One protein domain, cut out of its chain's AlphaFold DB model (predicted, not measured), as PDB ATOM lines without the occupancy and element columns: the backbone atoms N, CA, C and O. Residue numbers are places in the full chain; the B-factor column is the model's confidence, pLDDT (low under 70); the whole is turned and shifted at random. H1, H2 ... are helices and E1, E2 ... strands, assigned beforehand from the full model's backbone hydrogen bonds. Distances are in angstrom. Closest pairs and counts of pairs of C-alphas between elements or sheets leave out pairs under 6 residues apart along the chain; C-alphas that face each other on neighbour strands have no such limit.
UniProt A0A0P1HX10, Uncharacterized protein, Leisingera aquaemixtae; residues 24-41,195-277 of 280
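AT A GLANCE: This is residues 24 to 41 and 195 to 277 of the 280 residues of an uncharacterized protein of Leisingera aquaemixtae (UniProt A0A0P1HX10). A twisted sheet of four strands carries its one helix, H1, slantwise over one face, and a long winding stretch without named elements, residues 195 to 221, lies on the side away from H1. The long hairpin of E2 and E3 bends partway along and makes one edge of the sheet, while short E1 makes the other. The printed part has 101 residues, with the order E1, E2, E3, E4, H1 along the chain; the sheet runs E1, E4, E2, E3, all antiparallel. The class is mixed, helices and strands, with 43 residues, under half, in named elements. The whole is compact, with a radius of gyration of the C-alphas of 13.0 A and spans of 35 by 29 by 23 A.

IN THESE COORDINATES: Start at Leu 24 and go on to C-alpha 30 at (16.660, 30.852, -38.689), where strand E1 begins; it covers residues 30 to 33. Past the cut, find E2 at residues 222 to 231, 23.0 A long, bending by 73 degrees at residue 225. E3 follows at residues 234 to 244, 25.6 A long, bending by 76 degrees at residue 240. E4 is residues 254 to 260, 17.5 A long. Helix H1, residues 266 to 276, is 15.5 A long and ends at C-alpha 276, at (2.039, 31.673, -38.651).

HOW THE PARTS SIT: Begin with the sheet, whose edge strands are E1 and E3. Between E1 and E4, look at N 32 and O 257, 2.9 A apart and within hydrogen-bond range. Between E4 and E2, N 228 and O 258 are 2.8 A apart, also within range. In the hairpin of E2 and E3, N 227 and O 238 are within range at 2.8 A. E1 and E3 are apart. H1 is on the sheet at a height over the sheet of 9.2 A, giving two layers, a helix on one face of a sheet. It runs slantwise to the strands, at 49 degrees to E2 on the local plane. It lies over E2 and only just over E3, on which 3 of its C-alphas fall. The closest C-alphas of E3 and H1 are those of Leu 235 and Ala 273, 5.9 A apart. Every O i to N i+4 pair in H1 is within hydrogen-bond range.

THE WHOLE: The two C-alphas farthest apart, those of Asp 196 and Ala 267, are 38.5 A apart. Residues 42 to 194 are cut out, and C-alphas 41 and 195 stand 13.9 A apart across the cut. In the unnamed stretch, residues 218 to 219 pair with residues 247 to 248, antiparallel. Of the links printed whole, none is long. The mean pLDDT of the printed part is 95.0, and no printed residue is under 70.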
ATOM      1  N   LEU A  24      10.836  29.904 -30.505       89.25
ATOM      2  CA  LEU A  24      12.228  29.876 -30.057       89.25
ATOM      3  C   LEU A  24      12.623  28.622 -29.259       89.25
ATOM      4  O   LEU A  24      13.799  28.287 -29.213       89.25
ATOM      5  N   ALA A  25      11.678  27.892 -28.660       90.12
ATOM      6  CA  ALA A  25      11.960  26.624 -27.984       90.12
ATOM      7  C   ALA A  25      12.389  25.511 -28.957       90.12
ATOM      8  O   ALA A  25      12.886  24.476 -28.514       90.12
ATOM      9  N   LEU A  26      12.211  25.715 -30.268       90.62
ATOM     10  CA  LEU A  26      12.781  24.851 -31.302       90.62
ATOM     11  C   LEU A  26      14.294  25.039 -31.467       90.62
ATOM     12  O   LEU A  26      14.908  24.225 -32.149       90.62
ATOM     13  N   ASN A  27      14.883  26.082 -30.867       92.00
ATOM     14  CA  ASN A  27      16.249  26.536 -31.140       92.00
ATOM     15  C   ASN A  27      16.514  26.634 -32.655       92.00
ATOM     16  O   ASN A  27      17.400  25.945 -33.171       92.00
ATOM     17  N   PRO A  28      15.697  27.415 -33.386       95.69
ATOM     18  CA  PRO A  28      15.836  27.511 -34.828       95.69
ATOM     19  C   PRO A  28      17.197  28.101 -35.204       95.69
ATOM     20  O   PRO A  28      17.713  28.980 -34.521       95.69
ATOM     21  N   ALA A  29      17.755  27.625 -36.314       95.69
ATOM     22  CA  ALA A  29      18.906  28.249 -36.954       95.69
ATOM     23  C   ALA A  29      18.508  29.540 -37.687       95.69
ATOM     24  O   ALA A  29      19.343  30.419 -37.865       95.69
ATOM     25  N   LEU A  30      17.243  29.650 -38.102       96.81
ATOM     26  CA  LEU A  30      16.660  30.852 -38.689       96.81
ATOM     27  C   LEU A  30      15.186  30.958 -38.302       96.81
ATOM     28  O   LEU A  30      14.443  29.979 -38.410       96.81
ATOM     29  N   LEU A  31      14.763  32.152 -37.907       97.44
ATOM     30  CA  LEU A  31      13.368  32.539 -37.759       97.44
ATOM     31  C   LEU A  31      13.141  33.861 -38.490       97.44
ATOM     32  O   LEU A  31      13.588  34.911 -38.031       97.44
ATOM     33  N   LEU A  32      12.398  33.802 -39.591       97.88
ATOM     34  CA  LEU A  32      11.874  34.977 -40.278       97.88
ATOM     35  C   LEU A  32      10.396  35.124 -39.922       97.88
ATOM     36  O   LEU A  32       9.613  34.197 -40.148       97.88
ATOM     37  N   ASP A  33      10.009  36.272 -39.371       96.00
ATOM     38  CA  ASP A  33       8.616  36.584 -39.050       96.00
ATOM     39  C   ASP A  33       8.215  37.905 -39.699       96.00
ATOM     40  O   ASP A  33       8.396  38.978 -39.127       96.00
ATOM     41  N   LEU A  34       7.644  37.817 -40.900       96.69
ATOM     42  CA  LEU A  34       7.292  38.993 -41.692       96.69
ATOM     43  C   LEU A  34       6.162  39.796 -41.051       96.69
ATOM     44  O   LEU A  34       5.974  40.958 -41.366       96.69
ATOM     45  N   ARG A  35       5.437  39.240 -40.075       94.00
ATOM     46  CA  ARG A  35       4.392  39.991 -39.366       94.00
ATOM     47  C   ARG A  35       4.977  41.072 -38.459       94.00
ATOM     48  O   ARG A  35       4.270  42.036 -38.125       94.00
ATOM     49  N   ASP A  36       6.239  40.906 -38.065       94.75
ATOM     50  CA  ASP A  36       7.041  41.930 -37.417       94.75
ATOM     51  C   ASP A  36       7.732  42.802 -38.473       94.75
ATOM     52  O   ASP A  36       8.890  42.595 -38.844       94.75
ATOM     53  N   ALA A  37       7.009  43.830 -38.923       94.50
ATOM     54  CA  ALA A  37       7.501  44.789 -39.908       94.50
ATOM     55  C   ALA A  37       8.780  45.519 -39.457       94.50
ATOM     56  O   ALA A  37       9.497  46.048 -40.296       94.50
ATOM     57  N   THR A  38       9.127  45.511 -38.161       94.69
ATOM     58  CA  THR A  38      10.374  46.130 -37.671       94.69
ATOM     59  C   THR A  38      11.636  45.364 -38.085       94.69
ATOM     60  O   THR A  38      12.756  45.840 -37.871       94.69
ATOM     61  N   THR A  39      11.462  44.185 -38.690       96.12
ATOM     62  CA  THR A  39      12.536  43.306 -39.160       96.12
ATOM     63  C   THR A  39      12.672  43.257 -40.681       96.12
ATOM     64  O   THR A  39      13.584  42.587 -41.166       96.12
ATOM     65  N   VAL A  40      11.816  43.967 -41.423       97.75
ATOM     66  CA  VAL A  40      11.733  43.927 -42.890       97.75
ATOM     67  C   VAL A  40      12.180  45.272 -43.465       97.75
ATOM     68  O   VAL A  40      11.673  46.319 -43.065       97.75
ATOM     69  N   PHE A  41      13.142  45.258 -44.387       97.81
ATOM     70  CA  PHE A  41      13.793  46.471 -44.888       97.81
ATOM     71  C   PHE A  41      13.882  46.503 -46.413       97.81
ATOM     72  O   PHE A  41      14.146  45.483 -47.055       97.81
ATOM     73  N   SER A 195      20.086  40.698 -55.620       92.44
ATOM     74  CA  SER A 195      20.152  41.945 -56.418       92.44
ATOM     75  C   SER A 195      18.888  42.812 -56.276       92.44
ATOM     76  O   SER A 195      17.902  42.363 -55.700       92.44
ATOM     77  N   ASP A 196      18.924  44.057 -56.751       91.94
ATOM     78  CA  ASP A 196      17.751  44.940 -56.694       91.94
ATOM     79  C   ASP A 196      16.584  44.454 -57.552       91.94
ATOM     80  O   ASP A 196      15.447  44.765 -57.221       91.94
ATOM     81  N   ALA A 197      16.881  43.682 -58.601       94.00
ATOM     82  CA  ALA A 197      15.880  43.033 -59.436       94.00
ATOM     83  C   ALA A 197      15.197  41.861 -58.711       94.00
ATOM     84  O   ALA A 197      13.996  41.721 -58.819       94.00
ATOM     85  N   ALA A 198      15.936  41.131 -57.870       96.69
ATOM     86  CA  ALA A 198      15.457  39.948 -57.152       96.69
ATOM     87  C   ALA A 198      14.730  40.247 -55.820       96.69
ATOM     88  O   ALA A 198      14.826  39.449 -54.878       96.69
ATOM     89  N   ARG A 199      14.150  41.442 -55.659       97.25
ATOM     90  CA  ARG A 199      13.542  41.878 -54.392       97.25
ATOM     91  C   ARG A 199      12.041  41.556 -54.384       97.25
ATOM     92  O   ARG A 199      11.301  42.281 -55.046       97.25
ATOM     93  N   PRO A 200      11.573  40.634 -53.518       97.81
ATOM     94  CA  PRO A 200      10.145  40.363 -53.401       97.81
ATOM     95  C   PRO A 200       9.368  41.575 -52.885       97.81
ATOM     96  O   PRO A 200       9.914  42.441 -52.194       97.81
ATOM     97  N   THR A 201       8.067  41.595 -53.160       97.75
ATOM     98  CA  THR A 201       7.166  42.690 -52.772       97.75
ATOM     99  C   THR A 201       6.511  42.416 -51.419       97.75
ATOM    100  O   THR A 201       6.027  41.311 -51.180       97.75
ATOM    101  N   TYR A 202       6.486  43.409 -50.522       97.94
ATOM    102  CA  TYR A 202       5.862  43.291 -49.201       97.94
ATOM    103  C   TYR A 202       4.412  43.766 -49.199       97.94
ATOM    104  O   TYR A 202       4.116  44.961 -49.246       97.94
ATOM    105  N   GLU A 203       3.505  42.805 -49.113       96.62
ATOM    106  CA  GLU A 203       2.072  42.997 -49.282       96.62
ATOM    107  C   GLU A 203       1.357  43.440 -48.000       96.62
ATOM    108  O   GLU A 203       1.844  43.265 -46.879       96.62
ATOM    109  N   ALA A 204       0.145  43.981 -48.169       93.19
ATOM    110  CA  ALA A 204      -0.688  44.531 -47.091       93.19
ATOM    111  C   ALA A 204      -1.019  43.560 -45.950       93.19
ATOM    112  O   ALA A 204      -1.251  43.972 -44.811       93.19
ATOM    113  N   ASP A 205      -1.024  42.262 -46.233       91.31
ATOM    114  CA  ASP A 205      -1.242  41.199 -45.257       91.31
ATOM    115  C   ASP A 205       0.057  40.691 -44.606       91.31
ATOM    116  O   ASP A 205       0.035  39.714 -43.852       91.31
ATOM    117  N   LYS A 206       1.163  41.419 -44.812       95.56
ATOM    118  CA  LYS A 206       2.506  41.141 -44.296       95.56
ATOM    119  C   LYS A 206       3.097  39.846 -44.840       95.56
ATOM    120  O   LYS A 206       3.657  39.034 -44.095       95.56
ATOM    121  N   ARG A 207       2.971  39.678 -46.151       95.88
ATOM    122  CA  ARG A 207       3.550  38.575 -46.911       95.88
ATOM    123  C   ARG A 207       4.519  39.085 -47.957       95.88
ATOM    124  O   ARG A 207       4.435  40.235 -48.369       95.88
ATOM    125  N   LEU A 208       5.446  38.226 -48.352       97.56
ATOM    126  CA  LEU A 208       6.291  38.453 -49.512       97.56
ATOM    127  C   LEU A 208       5.691  37.723 -50.707       97.56
ATOM    128  O   LEU A 208       5.521  36.506 -50.640       97.56
ATOM    129  N   SER A 209       5.392  38.472 -51.764       96.19
ATOM    130  CA  SER A 209       5.053  37.925 -53.078       96.19
ATOM    131  C   SER A 209       6.296  37.924 -53.968       96.19
ATOM    132  O   SER A 209       7.130  38.830 -53.879       96.19
ATOM    133  N   ASP A 210       6.419  36.862 -54.757       92.81
ATOM    134  CA  ASP A 210       7.501  36.593 -55.705       92.81
ATOM    135  C   ASP A 210       6.964  36.838 -57.125       92.81
ATOM    136  O   ASP A 210       5.865  36.390 -57.462       92.81
ATOM    137  N   ASP A 211       7.710  37.557 -57.963       89.88
ATOM    138  CA  ASP A 211       7.325  37.831 -59.351       89.88
ATOM    139  C   ASP A 211       7.431  36.617 -60.302       89.88
ATOM    140  O   ASP A 211       6.988  36.663 -61.456       89.88
ATOM    141  N   GLY A 212       7.982  35.507 -59.810       87.19
ATOM    142  CA  GLY A 212       8.162  34.237 -60.497       87.19
ATOM    143  C   GLY A 212       9.317  34.225 -61.500       87.19
ATOM    144  O   GLY A 212       9.430  33.262 -62.268       87.19
ATOM    145  N   VAL A 213      10.148  35.271 -61.537       90.81
ATOM    146  CA  VAL A 213      11.229  35.439 -62.513       90.81
ATOM    147  C   VAL A 213      12.591  35.339 -61.843       90.81
ATOM    148  O   VAL A 213      13.352  34.415 -62.156       90.81
ATOM    149  N   ASP A 214      12.923  36.280 -60.966       91.75
ATOM    150  CA  ASP A 214      14.243  36.351 -60.334       91.75
ATOM    151  C   ASP A 214      14.222  36.685 -58.842       91.75
ATOM    152  O   ASP A 214      15.289  36.674 -58.217       91.75
ATOM    153  N   ASP A 215      13.043  36.892 -58.256       97.19
ATOM    154  CA  ASP A 215      12.900  37.135 -56.829       97.19
ATOM    155  C   ASP A 215      13.478  36.002 -55.974       97.19
ATOM    156  O   ASP A 215      13.288  34.799 -56.183       97.19
ATOM    157  N   ALA A 216      14.244  36.401 -54.961       96.75
ATOM    158  CA  ALA A 216      14.862  35.461 -54.048       96.75
ATOM    159  C   ALA A 216      15.112  36.094 -52.687       96.75
ATOM    160  O   ALA A 216      15.467  37.265 -52.564       96.75
ATOM    161  N   LEU A 217      15.036  35.271 -51.646       97.00
ATOM    162  CA  LEU A 217      15.460  35.648 -50.308       97.00
ATOM    163  C   LEU A 217      16.448  34.603 -49.799       97.00
ATOM    164  O   LEU A 217      16.088  33.465 -49.501       97.00
ATOM    165  N   ILE A 218      17.720  34.986 -49.728       95.62
ATOM    166  CA  ILE A 218      18.817  34.050 -49.497       95.62
ATOM    167  C   ILE A 218      19.188  34.013 -48.020       95.62
ATOM    168  O   ILE A 218      19.614  35.023 -47.454       95.62
ATOM    169  N   ALA A 219      19.071  32.836 -47.406       93.56
ATOM    170  CA  ALA A 219      19.514  32.569 -46.043       93.56
ATOM    171  C   ALA A 219      20.957  32.016 -46.025       93.56
ATOM    172  O   ALA A 219      21.227  30.986 -46.653       93.56
ATOM    173  N   PRO A 220      21.890  32.630 -45.271       90.94
ATOM    174  CA  PRO A 220      23.298  32.234 -45.242       90.94
ATOM    175  C   PRO A 220      23.557  31.033 -44.310       90.94
ATOM    176  O   PRO A 220      24.346  31.108 -43.370       90.94
ATOM    177  N   LEU A 221      22.862  29.918 -44.540       91.38
ATOM    178  CA  LEU A 221      22.972  28.694 -43.740       91.38
ATOM    179  C   LEU A 221      23.865  27.659 -44.426       91.38
ATOM    180  O   LEU A 221      23.712  27.390 -45.613       91.38
ATOM    181  N   THR A 222      24.775  27.041 -43.670       92.06
ATOM    182  CA  THR A 222      25.643  25.955 -44.158       92.06
ATOM    183  C   THR A 222      25.466  24.717 -43.295       92.06
ATOM    184  O   THR A 222      25.651  24.784 -42.082       92.06
ATOM    185  N   GLY A 223      25.135  23.586 -43.912       94.50
ATOM    186  CA  GLY A 223      24.926  22.319 -43.211       94.50
ATOM    187  C   GLY A 223      23.622  21.637 -43.607       94.50
ATOM    188  O   GLY A 223      23.008  21.984 -44.611       94.50
ATOM    189  N   LEU A 224      23.214  20.640 -42.821       96.62
ATOM    190  CA  LEU A 224      21.992  19.873 -43.057       96.62
ATOM    191  C   LEU A 224      20.863  20.389 -42.153       96.62
ATOM    192  O   LEU A 224      20.975  20.316 -40.927       96.62
ATOM    193  N   TYR A 225      19.780  20.878 -42.753       97.56
ATOM    194  CA  TYR A 225      18.653  21.496 -42.045       97.56
ATOM    195  C   TYR A 225      17.307  21.051 -42.615       97.56
ATOM    196  O   TYR A 225      17.238  20.510 -43.713       97.56
ATOM    197  N   SER A 226      16.231  21.328 -41.882       97.56
ATOM    198  CA  SER A 226      14.873  21.284 -42.429       97.56
ATOM    199  C   SER A 226      14.253  22.673 -42.378       97.56
ATOM    200  O   SER A 226      14.350  23.358 -41.354       97.56
ATOM    201  N   ALA A 227      13.623  23.083 -43.475       97.81
ATOM    202  CA  ALA A 227      12.923  24.349 -43.602       97.81
ATOM    203  C   ALA A 227      11.407  24.133 -43.539       97.81
ATOM    204  O   ALA A 227      10.851  23.260 -44.201       97.81
ATOM    205  N   TYR A 228      10.753  24.964 -42.735       98.00
ATOM    206  CA  TYR A 228       9.309  25.009 -42.553       98.00
ATOM    207  C   TYR A 228       8.851  26.425 -42.906       98.00
ATOM    208  O   TYR A 228       8.984  27.348 -42.096       98.00
ATOM    209  N   VAL A 229       8.376  26.606 -44.136       98.19
ATOM    210  CA  VAL A 229       8.047  27.913 -44.716       98.19
ATOM    211  C   VAL A 229       6.532  28.072 -44.764       98.19
ATOM    212  O   VAL A 229       5.838  27.277 -45.390       98.19
ATOM    213  N   ALA A 230       6.000  29.076 -44.075       97.81
ATOM    214  CA  ALA A 230       4.581  29.398 -44.131       97.81
ATOM    215  C   ALA A 230       4.323  30.274 -45.358       97.81
ATOM    216  O   ALA A 230       4.807  31.406 -45.405       97.81
ATOM    217  N   ALA A 231       3.570  29.753 -46.322       96.50
ATOM    218  CA  ALA A 231       3.316  30.391 -47.606       96.50
ATOM    219  C   ALA A 231       1.865  30.158 -48.042       96.50
ATOM    220  O   ALA A 231       1.332  29.048 -47.916       96.50
ATOM    221  N   GLY A 232       1.192  31.221 -48.484       94.44
ATOM    222  CA  GLY A 232      -0.237  31.198 -48.773       94.44
ATOM    223  C   GLY A 232      -1.047  30.674 -47.579       94.44
ATOM    224  O   GLY A 232      -1.058  31.265 -46.494       94.44
ATOM    225  N   ALA A 233      -1.731  29.544 -47.771       95.00
ATOM    226  CA  ALA A 233      -2.562  28.904 -46.749       95.00
ATOM    227  C   ALA A 233      -1.903  27.695 -46.057       95.00
ATOM    228  O   ALA A 233      -2.560  27.049 -45.231       95.00
ATOM    229  N   SER A 234      -0.642  27.369 -46.357       96.44
ATOM    230  CA  SER A 234      -0.019  26.100 -45.953       96.44
ATOM    231  C   SER A 234       1.416  26.248 -45.449       96.44
ATOM    232  O   SER A 234       2.095  27.249 -45.678       96.44
ATOM    233  N   LEU A 235       1.875  25.227 -44.729       97.44
ATOM    234  CA  LEU A 235       3.267  25.046 -44.354       97.44
ATOM    235  C   LEU A 235       3.959  24.188 -45.419       97.44
ATOM    236  O   LEU A 235       3.673  23.001 -45.553       97.44
ATOM    237  N   ILE A 236       4.870  24.793 -46.170       97.25
ATOM    238  CA  ILE A 236       5.752  24.100 -47.107       97.25
ATOM    239  C   ILE A 236       6.931  23.535 -46.312       97.25
ATOM    240  O   ILE A 236       7.518  24.226 -45.475       97.25
ATOM    241  N   VAL A 237       7.251  22.265 -46.555       97.25
ATOM    242  CA  VAL A 237       8.227  21.505 -45.774       97.25
ATOM    243  C   VAL A 237       9.314  20.963 -46.690       97.25
ATOM    244  O   VAL A 237       9.040  20.123 -47.543       97.25
ATOM    245  N   ASP A 238      10.548  21.396 -46.444       96.25
ATOM    246  CA  ASP A 238      11.747  20.874 -47.092       96.25
ATOM    247  C   ASP A 238      12.639  20.232 -46.017       96.25
ATOM    248  O   ASP A 238      13.289  20.920 -45.229       96.25
ATOM    249  N   GLU A 239      12.639  18.903 -45.929       96.44
ATOM    250  CA  GLU A 239      13.342  18.152 -44.878       96.44
ATOM    251  C   GLU A 239      14.720  17.655 -45.327       96.44
ATOM    252  O   GLU A 239      14.886  17.183 -46.450       96.44
ATOM    253  N   ASN A 240      15.705  17.700 -44.418       94.75
ATOM    254  CA  ASN A 240      17.085  17.254 -44.668       94.75
ATOM    255  C   ASN A 240      17.720  17.867 -45.932       94.75
ATOM    256  O   ASN A 240      18.397  17.190 -46.709       94.75
ATOM    257  N   VAL A 241      17.534  19.169 -46.117       96.00
ATOM    258  CA  VAL A 241      18.168  19.940 -47.182       96.00
ATOM    259  C   VAL A 241      19.617  20.233 -46.810       96.00
ATOM    260  O   VAL A 241      19.906  20.782 -45.743       96.00
ATOM    261  N   ALA A 242      20.540  19.886 -47.706       95.38
ATOM    262  CA  ALA A 242      21.923  20.336 -47.625       95.38
ATOM    263  C   ALA A 242      22.007  21.786 -48.127       95.38
ATOM    264  O   ALA A 242      21.865  22.043 -49.319       95.38
ATOM    265  N   MET A 243      22.211  22.729 -47.210       93.88
ATOM    266  CA  MET A 243      22.315  24.159 -47.502       93.88
ATOM    267  C   MET A 243      23.785  24.566 -47.663       93.88
ATOM    268  O   MET A 243      24.636  24.155 -46.864       93.88
ATOM    269  N   ALA A 244      24.078  25.379 -48.682       90.69
ATOM    270  CA  ALA A 244      25.430  25.774 -49.083       90.69
ATOM    271  C   ALA A 244      25.664  27.295 -48.997       90.69
ATOM    272  O   ALA A 244      26.413  27.859 -49.791       90.69
ATOM    273  N   ASN A 245      25.079  27.948 -47.983       85.56
ATOM    274  CA  ASN A 245      25.138  29.395 -47.718       85.56
ATOM    275  C   ASN A 245      24.303  30.270 -48.676       85.56
ATOM    276  O   ASN A 245      24.425  31.496 -48.651       85.56
ATOM    277  N   ASP A 246      23.455  29.652 -49.494       88.31
ATOM    278  CA  ASP A 246      22.670  30.281 -50.558       88.31
ATOM    279  C   ASP A 246      21.218  29.766 -50.631       88.31
ATOM    280  O   ASP A 246      20.561  29.866 -51.667       88.31
ATOM    281  N   TYR A 247      20.689  29.219 -49.533       94.94
ATOM    282  CA  TYR A 247      19.348  28.642 -49.533       94.94
ATOM    283  C   TYR A 247      18.282  29.715 -49.798       94.94
ATOM    284  O   TYR A 247      18.085  30.607 -48.967       94.94
ATOM    285  N   ASN A 248      17.578  29.611 -50.931       96.06
ATOM    286  CA  ASN A 248      16.434  30.471 -51.229       96.06
ATOM    287  C   ASN A 248      15.221  30.027 -50.404       96.06
ATOM    288  O   ASN A 248      14.585  29.003 -50.685       96.06
ATOM    289  N   VAL A 249      14.911  30.803 -49.368       96.44
ATOM    290  CA  VAL A 249      13.776  30.547 -48.476       96.44
ATOM    291  C   VAL A 249      12.468  31.118 -49.020       96.44
ATOM    292  O   VAL A 249      11.406  30.716 -48.551       96.44
ATOM    293  N   LEU A 250      12.530  32.019 -50.006       97.31
ATOM    294  CA  LEU A 250      11.347  32.654 -50.573       97.31
ATOM    295  C   LEU A 250      10.422  31.615 -51.206       97.31
ATOM    296  O   LEU A 250      10.855  30.698 -51.907       97.31
ATOM    297  N   ARG A 251       9.137  31.759 -50.923       95.50
ATOM    298  CA  ARG A 251       8.031  31.073 -51.580       95.50
ATOM    299  C   ARG A 251       6.985  32.147 -51.849       95.50
ATOM    300  O   ARG A 251       6.902  33.098 -51.070       95.50
ATOM    301  N   ASP A 252       6.205  31.987 -52.905       92.75
ATOM    302  CA  ASP A 252       5.117  32.920 -53.179       92.75
ATOM    303  C   ASP A 252       4.135  32.977 -51.991       92.75
ATOM    304  O   ASP A 252       3.892  31.967 -51.321       92.75
ATOM    305  N   ASP A 253       3.631  34.170 -51.684       94.38
ATOM    306  CA  ASP A 253       2.832  34.480 -50.491       94.38
ATOM    307  C   ASP A 253       3.476  34.066 -49.144       94.38
ATOM    308  O   ASP A 253       2.785  33.676 -48.188       94.38
ATOM    309  N   MET A 254       4.807  34.123 -49.012       97.19
ATOM    310  CA  MET A 254       5.491  33.756 -47.764       97.19
ATOM    311  C   MET A 254       5.130  34.721 -46.627       97.19
ATOM    312  O   MET A 254       5.295  35.925 -46.743       97.19
ATOM    313  N   THR A 255       4.705  34.195 -45.475       96.75
ATOM    314  CA  THR A 255       4.445  34.957 -44.229       96.75
ATOM    315  C   THR A 255       5.573  34.794 -43.197       96.75
ATOM    316  O   THR A 255       5.713  35.576 -42.256       96.75
ATOM    317  N   GLY A 256       6.405  33.766 -43.353       97.38
ATOM    318  CA  GLY A 256       7.570  33.550 -42.506       97.38
ATOM    319  C   GLY A 256       8.191  32.178 -42.710       97.38
ATOM    320  O   GLY A 256       7.650  31.323 -43.411       97.38
ATOM    321  N   ALA A 257       9.335  31.962 -42.076       98.12
ATOM    322  CA  ALA A 257      10.086  30.724 -42.200       98.12
ATOM    323  C   ALA A 257      10.768  30.352 -40.887       98.12
ATOM    324  O   ALA A 257      11.269  31.209 -40.156       98.12
ATOM    325  N   VAL A 258      10.809  29.053 -40.608       98.00
ATOM    326  CA  VAL A 258      11.550  28.468 -39.492       98.00
ATOM    327  C   VAL A 258      12.461  27.391 -40.046       98.00
ATOM    328  O   VAL A 258      11.992  26.423 -40.639       98.00
ATOM    329  N   ILE A 259      13.765  27.540 -39.832       97.81
ATOM    330  CA  ILE A 259      14.756  26.537 -40.219       97.81
ATOM    331  C   ILE A 259      15.386  25.973 -38.954       97.81
ATOM    332  O   ILE A 259      15.825  26.719 -38.079       97.81
ATOM    333  N   VAL A 260      15.409  24.650 -38.840       97.19
ATOM    334  CA  VAL A 260      15.864  23.929 -37.643       97.19
ATOM    335  C   VAL A 260      16.844  22.819 -38.013       97.19
ATOM    336  O   VAL A 260      16.795  22.292 -39.129       97.19
ATOM    337  N   PRO A 261      17.735  22.430 -37.087       94.56
ATOM    338  CA  PRO A 261      18.541  21.235 -37.270       94.56
ATOM    339  C   PRO A 261      17.654  19.979 -37.185       94.56
ATOM    340  O   PRO A 261      17.034  19.711 -36.155       94.56
ATOM    341  N   GLY A 262      17.631  19.191 -38.261       92.75
ATOM    342  CA  GLY A 262      16.917  17.912 -38.332       92.75
ATOM    343  C   GLY A 262      15.410  18.022 -38.592       92.75
ATOM    344  O   GLY A 262      14.883  19.093 -38.885       92.75
ATOM    345  N   ILE A 263      14.722  16.881 -38.540       96.44
ATOM    346  CA  ILE A 263      13.292  16.755 -38.864       96.44
ATOM    347  C   ILE A 263      12.436  16.955 -37.608       96.44
ATOM    348  O   ILE A 263      12.702  16.377 -36.550       96.44
ATOM    349  N   LEU A 264      11.375  17.749 -37.730       95.44
ATOM    350  CA  LEU A 264      10.371  17.938 -36.691       95.44
ATOM    351  C   LEU A 264       9.247  16.914 -36.805       95.44
ATOM    352  O   LEU A 264       8.765  16.614 -37.891       95.44
ATOM    353  N   ASP A 265       8.757  16.445 -35.660       95.38
ATOM    354  CA  ASP A 265       7.530  15.657 -35.613       95.38
ATOM    355  C   ASP A 265       6.296  16.488 -36.024       95.38
ATOM    356  O   ASP A 265       6.267  17.720 -35.929       95.38
ATOM    357  N   ALA A 266       5.225  15.797 -36.417       95.00
ATOM    358  CA  ALA A 266       3.988  16.433 -36.865       95.00
ATOM    359  C   ALA A 266       3.342  17.354 -35.807       95.00
ATOM    360  O   ALA A 266       2.562  18.244 -36.147       95.00
ATOM    361  N   ALA A 267       3.613  17.155 -34.510       93.75
ATOM    362  CA  ALA A 267       3.077  18.033 -33.474       93.75
ATOM    363  C   ALA A 267       3.786  19.392 -33.476       93.75
ATOM    364  O   ALA A 267       3.106  20.417 -33.378       93.75
ATOM    365  N   LYS A 268       5.111  19.410 -33.643       95.44
ATOM    366  CA  LYS A 268       5.908  20.634 -33.794       95.44
ATOM    367  C   LYS A 268       5.626  21.339 -35.117       95.44
ATOM    368  O   LYS A 268       5.443  22.551 -35.110       95.44
ATOM    369  N   GLN A 269       5.466  20.603 -36.217       96.00
ATOM    370  CA  GLN A 269       5.048  21.192 -37.499       96.00
ATOM    371  C   GLN A 269       3.699  21.920 -37.365       96.00
ATOM    372  O   GLN A 269       3.581  23.095 -37.708       96.00
ATOM    373  N   ARG A 270       2.706  21.293 -36.713       94.81
ATOM    374  CA  ARG A 270       1.427  21.955 -36.386       94.81
ATOM    375  C   ARG A 270       1.578  23.182 -35.491       94.81
ATOM    376  O   ARG A 270       0.747  24.085 -35.566       94.81
ATOM    377  N   GLN A 271       2.575  23.222 -34.610       94.25
ATOM    378  CA  GLN A 271       2.843  24.407 -33.793       94.25
ATOM    379  C   GLN A 271       3.401  25.554 -34.637       94.25
ATOM    380  O   GLN A 271       2.959  26.683 -34.439       94.25
ATOM    381  N   ILE A 272       4.292  25.274 -35.593       95.62
ATOM    382  CA  ILE A 272       4.794  26.267 -36.557       95.62
ATOM    383  C   ILE A 272       3.643  26.794 -37.419       95.62
ATOM    384  O   ILE A 272       3.441  28.003 -37.504       95.62
ATOM    385  N   ALA A 273       2.828  25.901 -37.980       95.75
ATOM    386  CA  ALA A 273       1.681  26.292 -38.795       95.75
ATOM    387  C   ALA A 273       0.706  27.194 -38.016       95.75
ATOM    388  O   ALA A 273       0.342  28.274 -38.473       95.75
ATOM    389  N   ARG A 274       0.370  26.826 -36.769       94.81
ATOM    390  CA  ARG A 274      -0.445  27.670 -35.874       94.81
ATOM    391  C   ARG A 274       0.226  28.990 -35.518       94.81
ATOM    392  O   ARG A 274      -0.482  29.974 -35.335       94.81
ATOM    393  N   TYR A 275       1.551  29.006 -35.369       94.06
ATOM    394  CA  TYR A 275       2.295  30.228 -35.088       94.06
ATOM    395  C   TYR A 275       2.109  31.233 -36.217       94.06
ATOM    396  O   TYR A 275       1.805  32.379 -35.913       94.06
ATOM    397  N   PHE A 276       2.216  30.807 -37.478       94.88
ATOM    398  CA  PHE A 276       2.039  31.673 -38.651       94.88
ATOM    399  C   PHE A 276       0.585  31.827 -39.120       94.88
ATOM    400  O   PHE A 276       0.300  32.729 -39.895       94.88
ATOM    401  N   GLY A 277      -0.347  31.014 -38.615       94.06
ATOM    402  CA  GLY A 277      -1.761  31.070 -39.000       94.06
ATOM    403  C   GLY A 277      -2.090  30.315 -40.293       94.06
ATOM    404  O   GLY A 277      -3.069  30.651 -40.951       94.06
TER     405      GLY A 277